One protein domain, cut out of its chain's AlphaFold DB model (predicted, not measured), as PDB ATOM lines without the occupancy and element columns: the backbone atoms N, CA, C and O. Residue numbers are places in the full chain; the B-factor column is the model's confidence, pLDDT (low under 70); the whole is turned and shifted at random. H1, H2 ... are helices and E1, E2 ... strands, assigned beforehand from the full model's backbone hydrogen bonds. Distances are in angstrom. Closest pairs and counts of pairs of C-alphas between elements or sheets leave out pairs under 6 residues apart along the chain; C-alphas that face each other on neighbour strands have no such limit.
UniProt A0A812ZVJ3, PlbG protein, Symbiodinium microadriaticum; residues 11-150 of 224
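Overview. This is residues 11 to 150 of the 224 residues of the protein "PlbG protein" of Symbiodinium microadriaticum (UniProt A0A812ZVJ3). A twisted wall of four strands, E3 to E6, has H3 packed along one face, with H2 beside H3 toward the E3 edge. The sheet is drawn out at both ends: the loop holding H1 reaches past one, and at the other the long E4 to E5 hairpin loop sticks out with residues 111 to 116; a small hairpin, E1 and E2, lies beyond H2, away from the sheet. The printed part has 140 residues, under half of them in named elements, with four helices and six strands in the order E1 E2 E3 H1 H2 H3 E4 E5 E6 H4, class mixed. The main sheet runs E3 E4 E5 E6, antiparallel throughout; the whole is compact, with a radius of gyration of the C-alphas of 16.2 A and spans of 55 by 39 by 23 A.

Arrangement. E1, residues 11 to 13, and E2, residues 23 to 26, form an antiparallel hairpin, with N 12 and O 24 at 2.9 A. E3, residues 42 to 48, is an edge strand and the antiparallel neighbour of E4, residues 98 to 104, with N 45 and O 101 at 3.0 A. H1, residues 54 to 59, is only just on the sheet, with 5 pairs of C-alphas within 10 A, and only grazes it. H2, residues 67 to 77, only grazes the sheet and is only just apart from E2, 8.3 A at the closest. H2 touches H3, residues 81 to 88, opposite ways at a steep tilt of 47 degrees; their closest C-alphas, of Ala 74 and Arg 87, are 5.2 A apart. H3 is on the sheet at a height of 7.7 A, over E5, residues 124 to 130, and only just over E4, on which 3 of its C-alphas fall; it runs along the strands, at 17 degrees to E5 on the local plane. E4, E5 and E6, residues 133 to 138, make a meander, each strand the antiparallel neighbour of the one before; N 102 and O 125 are 2.9 A apart, N 128 and O 135 2.9 A. H4, residues 140 to 146, only grazes the sheet; the closest C-alphas of E5 and H4, of Leu 124 and Thr 140, are 5.0 A apart. In H2, H3 and H4 every O i to N i+4 pair is within hydrogen-bond range; in H1 0 of 2 are, but 3 of 3 O i to N i+3 pairs.

Along the chain. E1 begins at C-alpha 11, (154.519, 120.165, 133.872). E3 is 19.6 A long, H2 15.3 A, E4 18.8 A, E5 20.1 A and E6 17.2 A. H4 ends at C-alpha 146, (148.851, 124.588, 102.048).

Size, cuts and confidence. The two C-alphas farthest apart, of Asp 58 and Glu 114, are 55.8 A apart. The printed part has no cut; the links E2 to E3 and E4 to E5 are long. In the latter, residues 108 to 109 pair with 118 to 119, antiparallel. The mean pLDDT of the printed part is 85.5; residues 14, 18 and 21 to 40 are under 70.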
ATOM      1  N   ALA A  11     153.692 121.243 134.402       78.44
ATOM      2  CA  ALA A  11     154.519 120.165 133.872       78.44
ATOM      3  C   ALA A  11     154.462 118.964 134.821       78.44
ATOM      4  O   ALA A  11     154.560 119.128 136.039       78.44
ATOM      5  N   TYR A  12     154.308 117.759 134.277       74.62
ATOM      6  CA  TYR A  12     154.259 116.534 135.070       74.62
ATOM      7  C   TYR A  12     154.987 115.377 134.394       74.62
ATOM      8  O   TYR A  12     155.036 115.267 133.169       74.62
ATOM      9  N   THR A  13     155.535 114.485 135.216       76.00
ATOM     10  CA  THR A  13     156.137 113.219 134.796       76.00
ATOM     11  C   THR A  13     155.330 112.067 135.376       76.00
ATOM     12  O   THR A  13     154.942 112.081 136.546       76.00
ATOM     13  N   SER A  14     155.030 111.069 134.546       69.00
ATOM     14  CA  SER A  14     154.207 109.928 134.947       69.00
ATOM     15  C   SER A  14     155.077 108.683 135.129       69.00
ATOM     16  O   SER A  14     155.683 108.229 134.160       69.00
ATOM     17  N   PRO A  15     155.131 108.076 136.330       71.38
ATOM     18  CA  PRO A  15     155.830 106.809 136.547       71.38
ATOM     19  C   PRO A  15     154.972 105.583 136.173       71.38
ATOM     20  O   PRO A  15     155.337 104.450 136.497       71.38
ATOM     21  N   LEU A  16     153.800 105.781 135.556       75.25
ATOM     22  CA  LEU A  16     152.840 104.711 135.288       75.25
ATOM     23  C   LEU A  16     153.368 103.723 134.238       75.25
ATOM     24  O   LEU A  16     153.783 104.097 133.140       75.25
ATOM     25  N   ARG A  17     153.295 102.423 134.553       71.12
ATOM     26  CA  ARG A  17     153.616 101.357 133.593       71.12
ATOM     27  C   ARG A  17     152.598 101.353 132.454       71.12
ATOM     28  O   ARG A  17     151.399 101.365 132.702       71.12
ATOM     29  N   GLY A  18     153.093 101.273 131.219       66.69
ATOM     30  CA  GLY A  18     152.263 101.317 130.010       66.69
ATOM     31  C   GLY A  18     152.043 102.725 129.453       66.69
ATOM     32  O   GLY A  18     151.488 102.837 128.365       66.69
ATOM     33  N   SER A  19     152.516 103.768 130.149       70.25
ATOM     34  CA  SER A  19     152.597 105.124 129.603       70.25
ATOM     35  C   SER A  19     153.646 105.185 128.491       70.25
ATOM     36  O   SER A  19     154.752 104.662 128.644       70.25
ATOM     37  N   THR A  20     153.301 105.821 127.379       71.31
ATOM     38  CA  THR A  20     154.221 106.180 126.291       71.31
ATOM     39  C   THR A  20     154.759 107.597 126.466       71.31
ATOM     40  O   THR A  20     155.842 107.899 125.963       71.31
ATOM     41  N   ALA A  21     154.047 108.441 127.220       64.19
ATOM     42  CA  ALA A  21     154.498 109.762 127.627       64.19
ATOM     43  C   ALA A  21     155.258 109.692 128.964       64.19
ATOM     44  O   ALA A  21     154.712 109.274 129.990       64.19
ATOM     45  N   CYS A  22     156.525 110.114 128.958       55.41
ATOM     46  CA  CYS A  22     157.345 110.231 130.171       55.41
ATOM     47  C   CYS A  22     157.224 111.617 130.832       55.41
ATOM     48  O   CYS A  22     157.440 111.739 132.039       55.41
ATOM     49  N   ALA A  23     156.866 112.647 130.057       62.06
ATOM     50  CA  ALA A  23     156.684 114.023 130.507       62.06
ATOM     51  C   ALA A  23     155.631 114.737 129.644       62.06
ATOM     52  O   ALA A  23     155.649 114.601 128.420       62.06
ATOM     53  N   CYS A  24     154.750 115.509 130.278       58.91
ATOM     54  CA  CYS A  24     153.719 116.316 129.626       58.91
ATOM     55  C   CYS A  24     153.735 117.740 130.198       58.91
ATOM     56  O   CYS A  24     153.979 117.926 131.394       58.91
ATOM     57  N   SER A  25     153.439 118.731 129.358       54.47
ATOM     58  CA  SER A  25     153.223 120.125 129.758       54.47
ATOM     59  C   SER A  25     151.880 120.618 129.219       54.47
ATOM     60  O   SER A  25     151.597 120.393 128.046       54.47
ATOM     61  N   GLU A  26     151.075 121.279 130.050       59.97
ATOM     62  CA  GLU A  26     149.719 121.757 129.728       59.97
ATOM     63  C   GLU A  26     149.584 123.267 130.059       59.97
ATOM     64  O   GLU A  26     150.236 123.747 130.993       59.97
ATOM     65  N   ASN A  27     148.710 123.959 129.301       48.06
ATOM     66  CA  ASN A  27     148.402 125.409 129.209       48.06
ATOM     67  C   ASN A  27     149.173 126.212 128.144       48.06
ATOM     68  O   ASN A  27     150.226 126.754 128.426       48.06
ATOM     69  N   ALA A  28     148.572 126.341 126.950       34.62
ATOM     70  CA  ALA A  28     149.107 126.935 125.714       34.62
ATOM     71  C   ALA A  28     150.337 126.192 125.149       34.62
ATOM     72  O   ALA A  28     151.455 126.354 125.624       34.62
ATOM     73  N   GLU A  29     150.087 125.368 124.124       36.72
ATOM     74  CA  GLU A  29     151.088 124.760 123.227       36.72
ATOM     75  C   GLU A  29     152.271 124.078 123.945       36.72
ATOM     76  O   GLU A  29     153.402 124.563 123.995       36.72
ATOM     77  N   GLY A  30     152.001 122.908 124.528       32.84
ATOM     78  CA  GLY A  30     152.974 122.137 125.297       32.84
ATOM     79  C   GLY A  30     153.711 121.073 124.480       32.84
ATOM     80  O   GLY A  30     153.110 120.137 123.961       32.84
ATOM     81  N   ASN A  31     155.039 121.183 124.429       39.75
ATOM     82  CA  ASN A  31     155.958 120.207 123.846       39.75
ATOM     83  C   ASN A  31     156.300 119.109 124.874       39.75
ATOM     84  O   ASN A  31     156.805 119.410 125.957       39.75
ATOM     85  N   ALA A  32     156.114 117.832 124.523       40.59
ATOM     86  CA  ALA A  32     156.674 116.707 125.275       40.59
ATOM     87  C   ALA A  32     158.213 116.685 125.120       40.59
ATOM     88  O   ALA A  32     158.791 115.982 124.288       40.59
ATOM     89  N   GLY A  33     158.903 117.524 125.894       33.03
ATOM     90  CA  GLY A  33     160.353 117.677 125.844       33.03
ATOM     91  C   GLY A  33     161.120 116.620 126.648       33.03
ATOM     92  O   GLY A  33     161.097 116.634 127.873       33.03
ATOM     93  N   GLY A  34     161.919 115.810 125.942       31.75
ATOM     94  CA  GLY A  34     163.313 115.531 126.325       31.75
ATOM     95  C   GLY A  34     163.655 114.195 127.002       31.75
ATOM     96  O   GLY A  34     163.701 114.096 128.222       31.75
ATOM     97  N   GLY A  35     164.085 113.214 126.202       28.06
ATOM     98  CA  GLY A  35     164.886 112.069 126.651       28.06
ATOM     99  C   GLY A  35     165.117 111.076 125.514       28.06
ATOM    100  O   GLY A  35     164.159 110.570 124.948       28.06
ATOM    101  N   GLY A  36     166.374 110.838 125.127       32.69
ATOM    102  CA  GLY A  36     166.734 109.907 124.054       32.69
ATOM    103  C   GLY A  36     166.187 108.501 124.305       32.69
ATOM    104  O   GLY A  36     166.663 107.792 125.185       32.69
ATOM    105  N   GLY A  37     165.186 108.113 123.520       33.06
ATOM    106  CA  GLY A  37     164.539 106.808 123.576       33.06
ATOM    107  C   GLY A  37     163.126 106.914 123.014       33.06
ATOM    108  O   GLY A  37     162.320 107.661 123.541       33.06
ATOM    109  N   VAL A  38     162.873 106.204 121.914       38.16
ATOM    110  CA  VAL A  38     161.593 105.993 121.210       38.16
ATOM    111  C   VAL A  38     160.355 106.149 122.129       38.16
ATOM    112  O   VAL A  38     159.928 105.188 122.764       38.16
ATOM    113  N   GLY A  39     159.791 107.359 122.217       39.16
ATOM    114  CA  GLY A  39     158.649 107.714 123.072       39.16
ATOM    115  C   GLY A  39     158.043 109.052 122.628       39.16
ATOM    116  O   GLY A  39     158.787 109.994 122.359       39.16
ATOM    117  N   GLY A  40     156.717 109.081 122.458       55.12
ATOM    118  CA  GLY A  40     155.959 109.996 121.593       55.12
ATOM    119  C   GLY A  40     156.167 111.486 121.863       55.12
ATOM    120  O   GLY A  40     155.963 111.967 122.975       55.12
ATOM    121  N   ARG A  41     156.526 112.230 120.812       77.12
ATOM    122  CA  ARG A  41     156.532 113.699 120.809       77.12
ATOM    123  C   ARG A  41     155.242 114.200 120.170       77.12
ATOM    124  O   ARG A  41     155.277 114.797 119.096       77.12
ATOM    125  N   LEU A  42     154.118 113.882 120.806       90.88
ATOM    126  CA  LEU A  42     152.825 114.388 120.367       90.88
ATOM    127  C   LEU A  42     152.607 115.788 120.939       90.88
ATOM    128  O   LEU A  42     152.766 115.996 122.142       90.88
ATOM    129  N   VAL A  43     152.238 116.725 120.074       92.38
ATOM    130  CA  VAL A  43     151.652 118.010 120.459       92.38
ATOM    131  C   VAL A  43     150.167 117.921 120.146       92.38
ATOM    132  O   VAL A  43     149.790 117.539 119.040       92.38
ATOM    133  N   VAL A  44     149.327 118.217 121.133       93.69
ATOM    134  CA  VAL A  44     147.872 118.087 121.027       93.69
ATOM    135  C   VAL A  44     147.252 119.439 121.335       93.69
ATOM    136  O   VAL A  44     147.575 120.042 122.357       93.69
ATOM    137  N   MET A  45     146.405 119.910 120.428       94.25
ATOM    138  CA  MET A  45     145.688 121.182 120.521       94.25
ATOM    139  C   MET A  45     144.261 120.998 120.017       94.25
ATOM    140  O   MET A  45     143.978 120.038 119.299       94.25
ATOM    141  N   GLU A  46     143.384 121.939 120.324       94.25
ATOM    142  CA  GLU A  46     141.973 121.838 120.001       94.25
ATOM    143  C   GLU A  46     141.299 123.191 119.805       94.25
ATOM    144  O   GLU A  46     141.702 124.206 120.373       94.25
ATOM    145  N   THR A  47     140.212 123.184 119.036       89.62
ATOM    146  CA  THR A  47     139.178 124.216 119.129       89.62
ATOM    147  C   THR A  47     137.813 123.562 119.282       89.62
ATOM    148  O   THR A  47     137.563 122.475 118.756       89.62
ATOM    149  N   SER A  48     136.924 124.208 120.033       92.00
ATOM    150  CA  SER A  48     135.587 123.674 120.297       92.00
ATOM    151  C   SER A  48     134.649 123.846 119.124       92.00
ATOM    152  O   SER A  48     134.668 124.875 118.460       92.00
ATOM    153  N   LEU A  49     133.837 122.827 118.881       92.12
ATOM    154  CA  LEU A  49     132.862 122.787 117.803       92.12
ATOM    155  C   LEU A  49     131.458 122.952 118.377       92.12
ATOM    156  O   LEU A  49     131.164 122.482 119.480       92.12
ATOM    157  N   ASP A  50     130.588 123.579 117.596       90.50
ATOM    158  CA  ASP A  50     129.175 123.702 117.921       90.50
ATOM    159  C   ASP A  50     128.380 122.521 117.349       90.50
ATOM    160  O   ASP A  50     128.582 122.087 116.214       90.50
ATOM    161  N   VAL A  51     127.439 122.005 118.144       93.06
ATOM    162  CA  VAL A  51     126.486 120.972 117.716       93.06
ATOM    163  C   VAL A  51     125.154 121.653 117.417       93.06
ATOM    164  O   VAL A  51     124.392 121.980 118.333       93.06
ATOM    165  N   HIS A  52     124.858 121.859 116.135       93.69
ATOM    166  CA  HIS A  52     123.652 122.575 115.699       93.69
ATOM    167  C   HIS A  52     122.410 121.678 115.631       93.69
ATOM    168  O   HIS A  52     121.277 122.149 115.739       93.69
ATOM    169  N   LYS A  53     122.597 120.362 115.509       96.31
ATOM    170  CA  LYS A  53     121.509 119.388 115.455       96.31
ATOM    171  C   LYS A  53     121.109 118.916 116.850       96.31
ATOM    172  O   LYS A  53     121.702 117.997 117.413       96.31
ATOM    173  N   ALA A  54     120.035 119.502 117.380       96.56
ATOM    174  CA  ALA A  54     119.568 119.253 118.746       96.56
ATOM    175  C   ALA A  54     119.268 117.774 119.062       96.56
ATOM    176  O   ALA A  54     119.510 117.323 120.178       96.56
ATOM    177  N   SER A  55     118.797 116.990 118.088       97.69
ATOM    178  CA  SER A  55     118.515 115.561 118.301       97.69
ATOM    179  C   SER A  55     119.760 114.735 118.649       97.69
ATOM    180  O   SER A  55     119.633 113.612 119.118       97.69
ATOM    181  N   LEU A  56     120.971 115.246 118.396       97.88
ATOM    182  CA  LEU A  56     122.210 114.550 118.752       97.88
ATOM    183  C   LEU A  56     122.456 114.533 120.262       97.88
ATOM    184  O   LEU A  56     123.094 113.610 120.761       97.88
ATOM    185  N   TYR A  57     121.913 115.495 121.013       97.56
ATOM    186  CA  TYR A  57     122.057 115.514 122.469       97.56
ATOM    187  C   TYR A  57     121.382 114.313 123.149       97.56
ATOM    188  O   TYR A  57     121.831 113.900 124.216       97.56
ATOM    189  N   ASP A  58     120.389 113.686 122.507       97.56
ATOM    190  CA  ASP A  58     119.740 112.461 123.002       97.56
ATOM    191  C   ASP A  58     120.696 111.250 123.036       97.56
ATOM    192  O   ASP A  58     120.424 110.258 123.712       97.56
ATOM    193  N   LEU A  59     121.828 111.319 122.322       97.25
ATOM    194  CA  LEU A  59     122.859 110.276 122.301       97.25
ATOM    195  C   LEU A  59     123.831 110.377 123.486       97.25
ATOM    196  O   LEU A  59     124.612 109.454 123.719       97.25
ATOM    197  N   ILE A  60     123.800 111.479 124.242       97.38
ATOM    198  CA  ILE A  60     124.676 111.683 125.397       97.38
ATOM    199  C   ILE A  60     124.117 110.907 126.589       97.38
ATOM    200  O   ILE A  60     122.992 111.131 127.034       97.38
ATOM    201  N   THR A  61     124.929 110.012 127.155       95.94
ATOM    202  CA  THR A  61     124.532 109.179 128.300       95.94
ATOM    203  C   THR A  61     125.549 109.265 129.440       95.94
ATOM    204  O   THR A  61     126.740 109.467 129.188       95.94
ATOM    205  N   PRO A  62     125.131 109.068 130.707       95.75
ATOM    206  CA  PRO A  62     126.055 109.061 131.843       95.75
ATOM    207  C   PRO A  62     126.979 107.833 131.865       95.75
ATOM    208  O   PRO A  62     127.962 107.820 132.599       95.75
ATOM    209  N   THR A  63     126.677 106.798 131.076       96.50
ATOM    210  CA  THR A  63     127.476 105.570 130.968       96.50
ATOM    211  C   THR A  63     128.546 105.734 129.883       96.50
ATOM    212  O   THR A  63     128.600 104.971 128.923       96.50
ATOM    213  N   SER A  64     129.362 106.778 130.011       96.62
ATOM    214  CA  SER A  64     130.407 107.152 129.055       96.62
ATOM    215  C   SER A  64     131.569 107.859 129.763       96.62
ATOM    216  O   SER A  64     131.475 108.222 130.939       96.62
ATOM    217  N   LEU A  65     132.686 108.055 129.064       97.12
ATOM    218  CA  LEU A  65     133.839 108.798 129.555       97.12
ATOM    219  C   LEU A  65     133.797 110.251 129.071       97.12
ATOM    220  O   LEU A  65     133.750 110.558 127.873       97.12
ATOM    221  N   LEU A  66     133.871 111.179 130.023       96.56
ATOM    222  CA  LEU A  66     133.986 112.608 129.735       96.56
ATOM    223  C   LEU A  66     135.270 112.903 128.951       96.56
ATOM    224  O   LEU A  66     136.300 112.254 129.158       96.56
ATOM    225  N   SER A  67     135.208 113.901 128.071       93.50
ATOM    226  CA  SER A  67     136.315 114.308 127.191       93.50
ATOM    227  C   SER A  67     137.646 114.450 127.918       93.50
ATOM    228  O   SER A  67     138.626 113.835 127.511       93.50
ATOM    229  N   TRP A  68     137.683 115.155 129.047       92.25
ATOM    230  CA  TRP A  68     138.918 115.375 129.801       92.25
ATOM    231  C   TRP A  68     139.593 114.067 130.264       92.25
ATOM    232  O   TRP A  68     140.819 113.981 130.266       92.25
ATOM    233  N   VAL A  69     138.826 113.019 130.598       94.12
ATOM    234  CA  VAL A  69     139.381 111.699 130.961       94.12
ATOM    235  C   VAL A  69     139.973 111.017 129.730       94.12
ATOM    236  O   VAL A  69     141.069 110.451 129.795       94.12
ATOM    237  N   ARG A  70     139.260 111.085 128.601       96.25
ATOM    238  CA  ARG A  70     139.677 110.478 127.330       96.25
ATOM    239  C   ARG A  70     140.934 111.140 126.779       96.25
ATOM    240  O   ARG A  70     141.869 110.424 126.439       96.25
ATOM    241  N   VAL A  71     141.012 112.473 126.797       92.81
ATOM    242  CA  VAL A  71     142.203 113.247 126.393       92.81
ATOM    243  C   VAL A  71     143.413 112.834 127.218       92.81
ATOM    244  O   VAL A  71     144.445 112.468 126.666       92.81
ATOM    245  N   ARG A  72     143.288 112.818 128.551       90.31
ATOM    246  CA  ARG A  72     144.398 112.440 129.438       90.31
ATOM    247  C   ARG A  72     144.844 111.000 129.206       90.31
ATOM    248  O   ARG A  72     146.040 110.726 129.190       90.31
ATOM    249  N   SER A  73     143.899 110.090 128.981       91.31
ATOM    250  CA  SER A  73     144.198 108.688 128.673       91.31
ATOM    251  C   SER A  73     144.909 108.540 127.323       91.31
ATOM    252  O   SER A  73     145.912 107.834 127.234       91.31
ATOM    253  N   ALA A  74     144.444 109.242 126.287       92.44
ATOM    254  CA  ALA A  74     145.061 109.242 124.964       92.44
ATOM    255  C   ALA A  74     146.473 109.848 124.998       92.44
ATOM    256  O   ALA A  74     147.411 109.214 124.517       92.44
ATOM    257  N   ASN A  75     146.654 110.997 125.658       90.12
ATOM    258  CA  ASN A  75     147.956 111.655 125.825       90.12
ATOM    259  C   ASN A  75     148.983 110.753 126.523       90.12
ATOM    260  O   ASN A  75     150.159 110.769 126.169       90.12
ATOM    261  N   LEU A  76     148.552 109.952 127.502       86.75
ATOM    262  CA  LEU A  76     149.442 109.050 128.233       86.75
ATOM    263  C   LEU A  76     149.818 107.790 127.446       86.75
ATOM    264  O   LEU A  76     150.888 107.236 127.686       86.75
ATOM    265  N   MET A  77     148.940 107.295 126.567       88.12
ATOM    266  CA  MET A  77     149.065 105.951 125.983       88.12
ATOM    267  C   MET A  77     149.411 105.932 124.492       88.12
ATOM    268  O   MET A  77     149.879 104.903 123.999       88.12
ATOM    269  N   ALA A  78     149.142 107.011 123.760       91.81
ATOM    270  CA  ALA A  78     149.325 107.048 122.317       91.81
ATOM    271  C   ALA A  78     150.802 107.154 121.915       91.81
ATOM    272  O   ALA A  78     151.606 107.810 122.581       91.81
ATOM    273  N   ARG A  79     151.165 106.501 120.808       90.88
ATOM    274  CA  ARG A  79     152.516 106.562 120.223       90.88
ATOM    275  C   ARG A  79     152.604 107.467 119.002       90.88
ATOM    276  O   ARG A  79     153.680 107.981 118.727       90.88
ATOM    277  N   ASP A  80     151.491 107.626 118.302       93.81
ATOM    278  CA  ASP A  80     151.318 108.432 117.099       93.81
ATOM    279  C   ASP A  80     149.887 109.008 117.067       93.81
ATOM    280  O   ASP A  80     149.052 108.679 117.921       93.81
ATOM    281  N   GLY A  81     149.594 109.876 116.094       95.06
ATOM    282  CA  GLY A  81     148.275 110.503 115.967       95.06
ATOM    283  C   GLY A  81     147.135 109.517 115.684       95.06
ATOM    284  O   GLY A  81     146.040 109.660 116.233       95.06
ATOM    285  N   ALA A  82     147.391 108.449 114.923       96.56
ATOM    286  CA  ALA A  82     146.392 107.424 114.622       96.56
ATOM    287  C   ALA A  82     146.028 106.576 115.855       96.56
ATOM    288  O   ALA A  82     144.873 106.182 116.045       96.56
ATOM    289  N   GLU A  83     146.997 106.259 116.717       96.12
ATOM    290  CA  GLU A  83     146.725 105.665 118.019       96.12
ATOM    291  C   GLU A  83     146.010 106.654 118.934       96.12
ATOM    292  O   GLU A  83     145.044 106.246 119.574       96.12
ATOM    293  N   TRP A  84     146.405 107.930 118.961       96.56
ATOM    294  CA  TRP A  84     145.714 108.949 119.755       96.56
ATOM    295  C   TRP A  84     144.227 109.019 119.403       96.56
ATOM    296  O   TRP A  84     143.394 108.886 120.298       96.56
ATOM    297  N   SER A  85     143.898 109.091 118.107       97.69
ATOM    298  CA  SER A  85     142.517 109.078 117.609       97.69
ATOM    299  C   SER A  85     141.746 107.856 118.115       97.69
ATOM    300  O   SER A  85     140.722 107.995 118.779       97.69
ATOM    301  N   ARG A  86     142.285 106.643 117.920       97.50
ATOM    302  CA  ARG A  86     141.632 105.407 118.387       97.50
ATOM    303  C   ARG A  86     141.451 105.365 119.902       97.50
ATOM    304  O   ARG A  86     140.433 104.866 120.371       97.50
ATOM    305  N   ARG A  87     142.436 105.835 120.675       96.06
ATOM    306  CA  ARG A  87     142.381 105.853 122.147       96.06
ATOM    307  C   ARG A  87     141.340 106.847 122.651       96.06
ATOM    308  O   ARG A  87     140.588 106.509 123.559       96.06
ATOM    309  N   PHE A  88     141.288 108.031 122.050       96.94
ATOM    310  CA  PHE A  88     140.336 109.084 122.386       96.94
ATOM    311  C   PHE A  88     138.878 108.687 122.104       96.94
ATOM    312  O   PHE A  88     137.982 109.115 122.834       96.94
ATOM    313  N   SER A  89     138.640 107.839 121.097       97.12
ATOM    314  CA  SER A  89     137.294 107.390 120.719       97.12
ATOM    315  C   SER A  89     136.674 106.333 121.640       97.12
ATOM    316  O   SER A  89     135.484 106.046 121.515       97.12
ATOM    317  N   TYR A  90     137.437 105.732 122.560       95.94
ATOM    318  CA  TYR A  90     136.882 104.742 123.486       95.94
ATOM    319  C   TYR A  90     135.904 105.379 124.476       95.94
ATOM    320  O   TYR A  90     136.214 106.397 125.098       95.94
ATOM    321  N   ASP A  91     134.741 104.737 124.632       95.44
ATOM    322  CA  ASP A  91     133.650 105.141 125.526       95.44
ATOM    323  C   ASP A  91     133.313 106.638 125.419       95.44
ATOM    324  O   ASP A  91     133.084 107.313 126.423       95.44
ATOM    325  N   HIS A  92     133.335 107.184 124.200       95.62
ATOM    326  CA  HIS A  92     133.151 108.613 123.999       95.62
ATOM    327  C   HIS A  92     131.764 109.087 124.447       95.62
ATOM    328  O   HIS A  92     130.756 108.399 124.297       95.62
ATOM    329  N   SER A  93     131.729 110.275 125.044       96.56
ATOM    330  CA  SER A  93     130.527 110.823 125.677       96.56
ATOM    331  C   SER A  93     129.718 111.738 124.770       96.56
ATOM    332  O   SER A  93     128.581 112.053 125.114       96.56
ATOM    333  N   GLY A  94     130.292 112.227 123.666       94.88
ATOM    334  CA  GLY A  94     129.671 113.301 122.890       94.88
ATOM    335  C   GLY A  94     129.674 114.653 123.607       94.88
ATOM    336  O   GLY A  94     128.966 115.567 123.200       94.88
ATOM    337  N   THR A  95     130.431 114.785 124.699       95.12
ATOM    338  CA  THR A  95     130.538 116.028 125.476       95.12
ATOM    339  C   THR A  95     131.849 116.730 125.169       95.12
ATOM    340  O   THR A  95     132.874 116.071 125.002       95.12
ATOM    341  N   TYR A  96     131.816 118.065 125.145       94.94
ATOM    342  CA  TYR A  96     132.933 118.900 124.696       94.94
ATOM    343  C   TYR A  96     133.376 118.515 123.274       94.94
ATOM    344  O   TYR A  96     134.491 118.039 123.058       94.94
ATOM    345  N   ALA A  97     132.446 118.672 122.326       95.38
ATOM    346  CA  ALA A  97     132.710 118.506 120.903       95.38
ATOM    347  C   ALA A  97     133.855 119.441 120.487       95.38
ATOM    348  O   ALA A  97     133.819 120.641 120.756       95.38
ATOM    349  N   ASN A  98     134.900 118.879 119.890       96.94
ATOM    350  CA  ASN A  98     136.122 119.597 119.540       96.94
ATOM    351  C   ASN A  98     136.701 119.029 118.242       96.94
ATOM    352  O   ASN A  98     136.521 117.844 117.947       96.94
ATOM    353  N   GLN A  99     137.457 119.865 117.533       97.06
ATOM    354  CA  GLN A  99     138.454 119.444 116.558       97.06
ATOM    355  C   GLN A  99     139.805 119.395 117.267       97.06
ATOM    356  O   GLN A  99     140.320 120.428 117.689       97.06
ATOM    357  N   TRP A 100     140.383 118.208 117.376       97.81
ATOM    358  CA  TRP A 100     141.714 117.961 117.910       97.81
ATOM    359  C   TRP A 100     142.734 117.881 116.779       97.81
ATOM    360  O   TRP A 100     142.542 117.163 115.798       97.81
ATOM    361  N   MET A 101     143.848 118.580 116.950       98.12
ATOM    362  CA  MET A 101     145.027 118.533 116.096       98.12
ATOM    363  C   MET A 101     146.132 117.800 116.846       98.12
ATOM    364  O   MET A 101     146.641 118.297 117.853       98.12
ATOM    365  N   VAL A 102     146.503 116.618 116.358       97.44
ATOM    366  CA  VAL A 102     147.561 115.789 116.939       97.44
ATOM    367  C   VAL A 102     148.765 115.798 116.011       97.44
ATOM    368  O   VAL A 102     148.754 115.174 114.949       97.44
ATOM    369  N   LEU A 103     149.802 116.517 116.426       96.00
ATOM    370  CA  LEU A 103     151.070 116.654 115.720       96.00
ATOM    371  C   LEU A 103     152.088 115.645 116.247       96.00
ATOM    372  O   LEU A 103     152.537 115.753 117.386       96.00
ATOM    373  N   ASP A 104     152.488 114.688 115.416       95.31
ATOM    374  CA  ASP A 104     153.569 113.751 115.717       95.31
ATOM    375  C   ASP A 104     154.912 114.316 115.248       95.31
ATOM    376  O   ASP A 104     155.351 114.125 114.112       95.31
ATOM    377  N   MET A 105     155.604 115.004 116.155       92.81
ATOM    378  CA  MET A 105     156.856 115.692 115.842       92.81
ATOM    379  C   MET A 105     158.001 114.741 115.472       92.81
ATOM    380  O   MET A 105     159.035 115.201 114.990       92.81
ATOM    381  N   ALA A 106     157.857 113.425 115.667       91.75
ATOM    382  CA  ALA A 106     158.823 112.457 115.152       91.75
ATOM    383  C   ALA A 106     158.779 112.338 113.615       91.75
ATOM    384  O   ALA A 106     159.729 111.837 113.017       91.75
ATOM    385  N   ARG A 107     157.698 112.811 112.983       93.94
ATOM    386  CA  ARG A 107     157.458 112.770 111.530       93.94
ATOM    387  C   ARG A 107     157.773 114.088 110.822       93.94
ATOM    388  O   ARG A 107     157.565 114.207 109.613       93.94
ATOM    389  N   PHE A 108     158.293 115.064 111.563       93.81
ATOM    390  CA  PHE A 108     158.752 116.339 111.035       93.81
ATOM    391  C   PHE A 108     160.278 116.411 111.034       93.81
ATOM    392  O   PHE A 108     160.920 116.308 112.081       93.81
ATOM    393  N   GLN A 109     160.855 116.652 109.859       92.94
ATOM    394  CA  GLN A 109     162.272 116.956 109.707       92.94
ATOM    395  C   GLN A 109     162.423 118.434 109.316       92.94
ATOM    396  O   GLN A 109     162.040 118.810 108.203       92.94
ATOM    397  N   PRO A 110     162.988 119.285 110.195       90.88
ATOM    398  CA  PRO A 110     163.237 120.685 109.875       90.88
ATOM    399  C   PRO A 110     164.170 120.844 108.673       90.88
ATOM    400  O   PRO A 110     165.046 120.005 108.442       90.88
ATOM    401  N   ALA A 111     164.016 121.963 107.961       92.12
ATOM    402  CA  ALA A 111     164.960 122.372 106.928       92.12
ATOM    403  C   ALA A 111     166.376 122.516 107.515       92.12
ATOM    404  O   ALA A 111     166.554 122.954 108.653       92.12
ATOM    405  N   SER A 112     167.388 122.157 106.733       92.94
ATOM    406  CA  SER A 112     168.793 122.234 107.136       92.94
ATOM    407  C   SER A 112     169.630 122.589 105.919       92.94
ATOM    408  O   SER A 112     169.637 121.834 104.959       92.94
ATOM    409  N   GLY A 113     170.347 123.715 105.943       91.56
ATOM    410  CA  GLY A 113     171.130 124.162 104.787       91.56
ATOM    411  C   GLY A 113     170.265 124.314 103.531       91.56
ATOM    412  O   GLY A 113     169.303 125.077 103.533       91.56
ATOM    413  N   GLU A 114     170.606 123.581 102.472       90.31
ATOM    414  CA  GLU A 114     169.862 123.570 101.201       90.31
ATOM    415  C   GLU A 114     168.689 122.572 101.191       90.31
ATOM    416  O   GLU A 114     167.896 122.551 100.251       90.31
ATOM    417  N   GLN A 115     168.556 121.725 102.218       90.06
ATOM    418  CA  GLN A 115     167.466 120.760 102.314       90.06
ATOM    419  C   GLN A 115     166.190 121.433 102.836       90.06
ATOM    420  O   GLN A 115     166.166 121.964 103.947       90.06
ATOM    421  N   ALA A 116     165.116 121.358 102.045       90.12
ATOM    422  CA  ALA A 116     163.779 121.767 102.469       90.12
ATOM    423  C   ALA A 116     163.267 120.904 103.637       90.12
ATOM    424  O   ALA A 116     163.691 119.758 103.811       90.12
ATOM    425  N   ALA A 117     162.335 121.452 104.420       92.12
ATOM    426  CA  ALA A 117     161.656 120.698 105.468       92.12
ATOM    427  C   ALA A 117     160.879 119.516 104.864       92.12
ATOM    428  O   ALA A 117     160.319 119.627 103.772       92.12
ATOM    429  N   GLN A 118     160.837 118.394 105.580       94.00
ATOM    430  CA  GLN A 118     160.101 117.203 105.160       94.00
ATOM    431  C   GLN A 118     159.019 116.868 106.179       94.00
ATOM    432  O   GLN A 118     159.270 116.805 107.386       94.00
ATOM    433  N   LEU A 119     157.813 116.653 105.664       95.62
ATOM    434  CA  LEU A 119     156.641 116.226 106.409       95.62
ATOM    435  C   LEU A 119     156.332 114.800 105.947       95.62
ATOM    436  O   LEU A 119     156.124 114.581 104.756       95.62
ATOM    437  N   SER A 120     156.372 113.837 106.866       95.75
ATOM    438  CA  SER A 120     156.031 112.439 106.572       95.75
ATOM    439  C   SER A 120     154.597 112.148 106.991       95.75
ATOM    440  O   SER A 120     154.181 112.649 108.036       95.75
ATOM    441  N   ASP A 121     153.877 111.318 106.224       97.31
ATOM    442  CA  ASP A 121     152.518 110.847 106.545       97.31
ATOM    443  C   ASP A 121     152.387 110.512 108.030       97.31
ATOM    444  O   ASP A 121     153.297 109.918 108.610       97.31
ATOM    445  N   GLY A 122     151.272 110.885 108.645       95.94
ATOM    446  CA  GLY A 122     150.983 110.764 110.069       95.94
ATOM    447  C   GLY A 122     151.479 111.931 110.920       95.94
ATOM    448  O   GLY A 122     151.300 111.884 112.136       95.94
ATOM    449  N   LEU A 123     152.114 112.950 110.326       96.69
ATOM    450  CA  LEU A 123     152.554 114.146 111.046       96.69
ATOM    451  C   LEU A 123     151.373 114.887 111.669       96.69
ATOM    452  O   LEU A 123     151.473 115.269 112.827       96.69
ATOM    453  N   LEU A 124     150.285 115.102 110.927       97.81
ATOM    454  CA  LEU A 124     149.098 115.796 111.427       97.81
ATOM    455  C   LEU A 124     147.885 114.875 111.343       97.81
ATOM    456  O   LEU A 124     147.396 114.597 110.256       97.81
ATOM    457  N   THR A 125     147.373 114.438 112.490       98.50
ATOM    458  CA  THR A 125     146.075 113.755 112.572       98.50
ATOM    459  C   THR A 125     145.024 114.722 113.104       98.50
ATOM    460  O   THR A 125     145.214 115.311 114.167       98.50
ATOM    461  N   ILE A 126     143.919 114.867 112.376       98.44
ATOM    462  CA  ILE A 126     142.754 115.650 112.785       98.44
ATOM    463  C   ILE A 126     141.680 114.701 113.293       98.44
ATOM    464  O   ILE A 126     141.369 113.710 112.632       98.44
ATOM    465  N   VAL A 127     141.141 114.989 114.475       98.50
ATOM    466  CA  VAL A 127     140.085 114.193 115.107       98.50
ATOM    467  C   VAL A 127     138.945 115.106 115.514       98.50
ATOM    468  O   VAL A 127     139.143 116.010 116.316       98.50
ATOM    469  N   GLU A 128     137.750 114.864 115.001       98.25
ATOM    470  CA  GLU A 128     136.568 115.673 115.295       98.25
ATOM    471  C   GLU A 128     135.506 114.823 115.985       98.25
ATOM    472  O   GLU A 128     135.212 113.712 115.545       98.25
ATOM    473  N   GLU A 129     134.941 115.330 117.081       96.44
ATOM    474  CA  GLU A 129     133.909 114.638 117.859       96.44
ATOM    475  C   GLU A 129     132.585 115.396 117.845       96.44
ATOM    476  O   GLU A 129     132.543 116.589 118.130       96.44
ATOM    477  N   MET A 130     131.506 114.645 117.632       97.56
ATOM    478  CA  MET A 130     130.117 115.024 117.878       97.56
ATOM    479  C   MET A 130     129.439 113.929 118.722       97.56
ATOM    480  O   MET A 130     129.938 112.799 118.796       97.56
ATOM    481  N   PRO A 131     128.289 114.193 119.367       98.06
ATOM    482  CA  PRO A 131     127.531 113.121 120.004       98.06
ATOM    483  C   PRO A 131     127.223 111.994 119.015       98.06
ATOM    484  O   PRO A 131     126.652 112.240 117.961       98.06
ATOM    485  N   GLY A 132     127.630 110.768 119.352       97.00
ATOM    486  CA  GLY A 132     127.425 109.569 118.532       97.00
ATOM    487  C   GLY A 132     128.376 109.358 117.347       97.00
ATOM    488  O   GLY A 132     128.282 108.308 116.713       97.00
ATOM    489  N   MET A 133     129.284 110.293 117.036       97.75
ATOM    490  CA  MET A 133     130.208 110.147 115.907       97.75
ATOM    491  C   MET A 133     131.557 110.823 116.171       97.75
ATOM    492  O   MET A 133     131.617 111.964 116.622       97.75
ATOM    493  N   ILE A 134     132.647 110.123 115.851       98.06
ATOM    494  CA  ILE A 134     134.004 110.679 115.831       98.06
ATOM    495  C   ILE A 134     134.615 110.382 114.466       98.06
ATOM    496  O   ILE A 134     134.627 109.221 114.052       98.06
ATOM    497  N   SER A 135     135.154 111.406 113.809       97.44
ATOM    498  CA  SER A 135     135.982 111.260 112.609       97.44
ATOM    499  C   SER A 135     137.454 111.453 112.968       97.44
ATOM    500  O   SER A 135     137.793 112.265 113.827       97.44
ATOM    501  N   GLY A 136     138.340 110.686 112.336       97.81
ATOM    502  CA  GLY A 136     139.787 110.775 112.517       97.81
ATOM    503  C   GLY A 136     140.498 110.559 111.189       97.81
ATOM    504  O   GLY A 136     140.338 109.503 110.579       97.81
ATOM    505  N   SER A 137     141.289 111.534 110.740       97.38
ATOM    506  CA  SER A 137     141.979 111.481 109.446       97.38
ATOM    507  C   SER A 137     143.386 112.081 109.498       97.38
ATOM    508  O   SER A 137     143.670 112.996 110.268       97.38
ATOM    509  N   ASP A 138     144.284 111.547 108.670       98.38
ATOM    510  CA  ASP A 138     145.619 112.110 108.460       98.38
ATOM    511  C   ASP A 138     145.539 113.258 107.447       98.38
ATOM    512  O   ASP A 138     145.148 113.062 106.298       98.38
ATOM    513  N   GLN A 139     145.913 114.457 107.885       98.06
ATOM    514  CA  GLN A 139     145.901 115.690 107.099       98.06
ATOM    515  C   GLN A 139     147.315 116.169 106.750       98.06
ATOM    516  O   GLN A 139     147.519 117.331 106.397       98.06
ATOM    517  N   THR A 140     148.313 115.281 106.794       97.69
ATOM    518  CA  THR A 140     149.700 115.622 106.444       97.69
ATOM    519  C   THR A 140     149.824 116.137 105.007       97.69
ATOM    520  O   THR A 140     150.501 117.138 104.776       97.69
ATOM    521  N   THR A 141     149.139 115.519 104.039       96.12
ATOM    522  CA  THR A 141     149.149 115.984 102.639       96.12
ATOM    523  C   THR A 141     148.523 117.370 102.490       96.12
ATOM    524  O   THR A 141     149.030 118.196 101.730       96.12
ATOM    525  N   HIS A 142     147.445 117.655 103.230       91.00
ATOM    526  CA  HIS A 142     146.826 118.980 103.249       91.00
ATOM    527  C   HIS A 142     147.780 120.023 103.839       91.00
ATOM    528  O   HIS A 142     147.997 121.074 103.239       91.00
ATOM    529  N   LEU A 143     148.405 119.710 104.977       93.12
ATOM    530  CA  LEU A 143     149.395 120.574 105.614       93.12
ATOM    531  C   LEU A 143     150.590 120.842 104.687       93.12
ATOM    532  O   LEU A 143     151.074 121.968 104.611       93.12
ATOM    533  N   GLN A 144     151.051 119.833 103.946       91.88
ATOM    534  CA  GLN A 144     152.156 119.985 103.000       91.88
ATOM    535  C   GLN A 144     151.788 120.871 101.802       91.88
ATOM    536  O   GLN A 144     152.622 121.653 101.349       91.88
ATOM    537  N   SER A 145     150.563 120.761 101.279       89.00
ATOM    538  CA  SER A 145     150.137 121.524 100.099       89.00
ATOM    539  C   SER A 145     149.802 122.981 100.417       89.00
ATOM    540  O   SER A 145     150.051 123.862  99.595       89.00
ATOM    541  N   THR A 146     149.276 123.248 101.612       84.50
ATOM    542  CA  THR A 146     148.851 124.588 102.048       84.50
ATOM    543  C   THR A 146     149.884 125.297 102.922       84.50
ATOM    544  O   THR A 146     149.836 126.516 103.050       84.50
ATOM    545  N   SER A 147     150.855 124.561 103.473       86.44
ATOM    546  CA  SER A 147     151.869 125.019 104.439       86.44
ATOM    547  C   SER A 147     151.341 125.416 105.825       86.44
ATOM    548  O   SER A 147     152.123 125.895 106.645       86.44
ATOM    549  N   TYR A 148     150.055 125.211 106.126       86.12
ATOM    550  CA  TYR A 148     149.491 125.429 107.463       86.12
ATOM    551  C   TYR A 148     148.222 124.593 107.685       86.12
ATOM    552  O   TYR A 148     147.643 124.045 106.756       86.12
ATOM    553  N   TRP A 149     147.779 124.506 108.937       89.75
ATOM    554  CA  TRP A 149     146.445 124.031 109.293       89.75
ATOM    555  C   TRP A 149     145.789 125.083 110.177       89.75
ATOM    556  O   TRP A 149     146.400 125.538 111.142       89.75
ATOM    557  N   ALA A 150     144.564 125.485 109.846       83.81
ATOM    558  CA  ALA A 150     143.823 126.473 110.618       83.81
ATOM    559  C   ALA A 150     142.589 125.827 111.252       83.81
ATOM    560  O   ALA A 150     141.781 125.217 110.558       83.81
TER     561      ALA A 150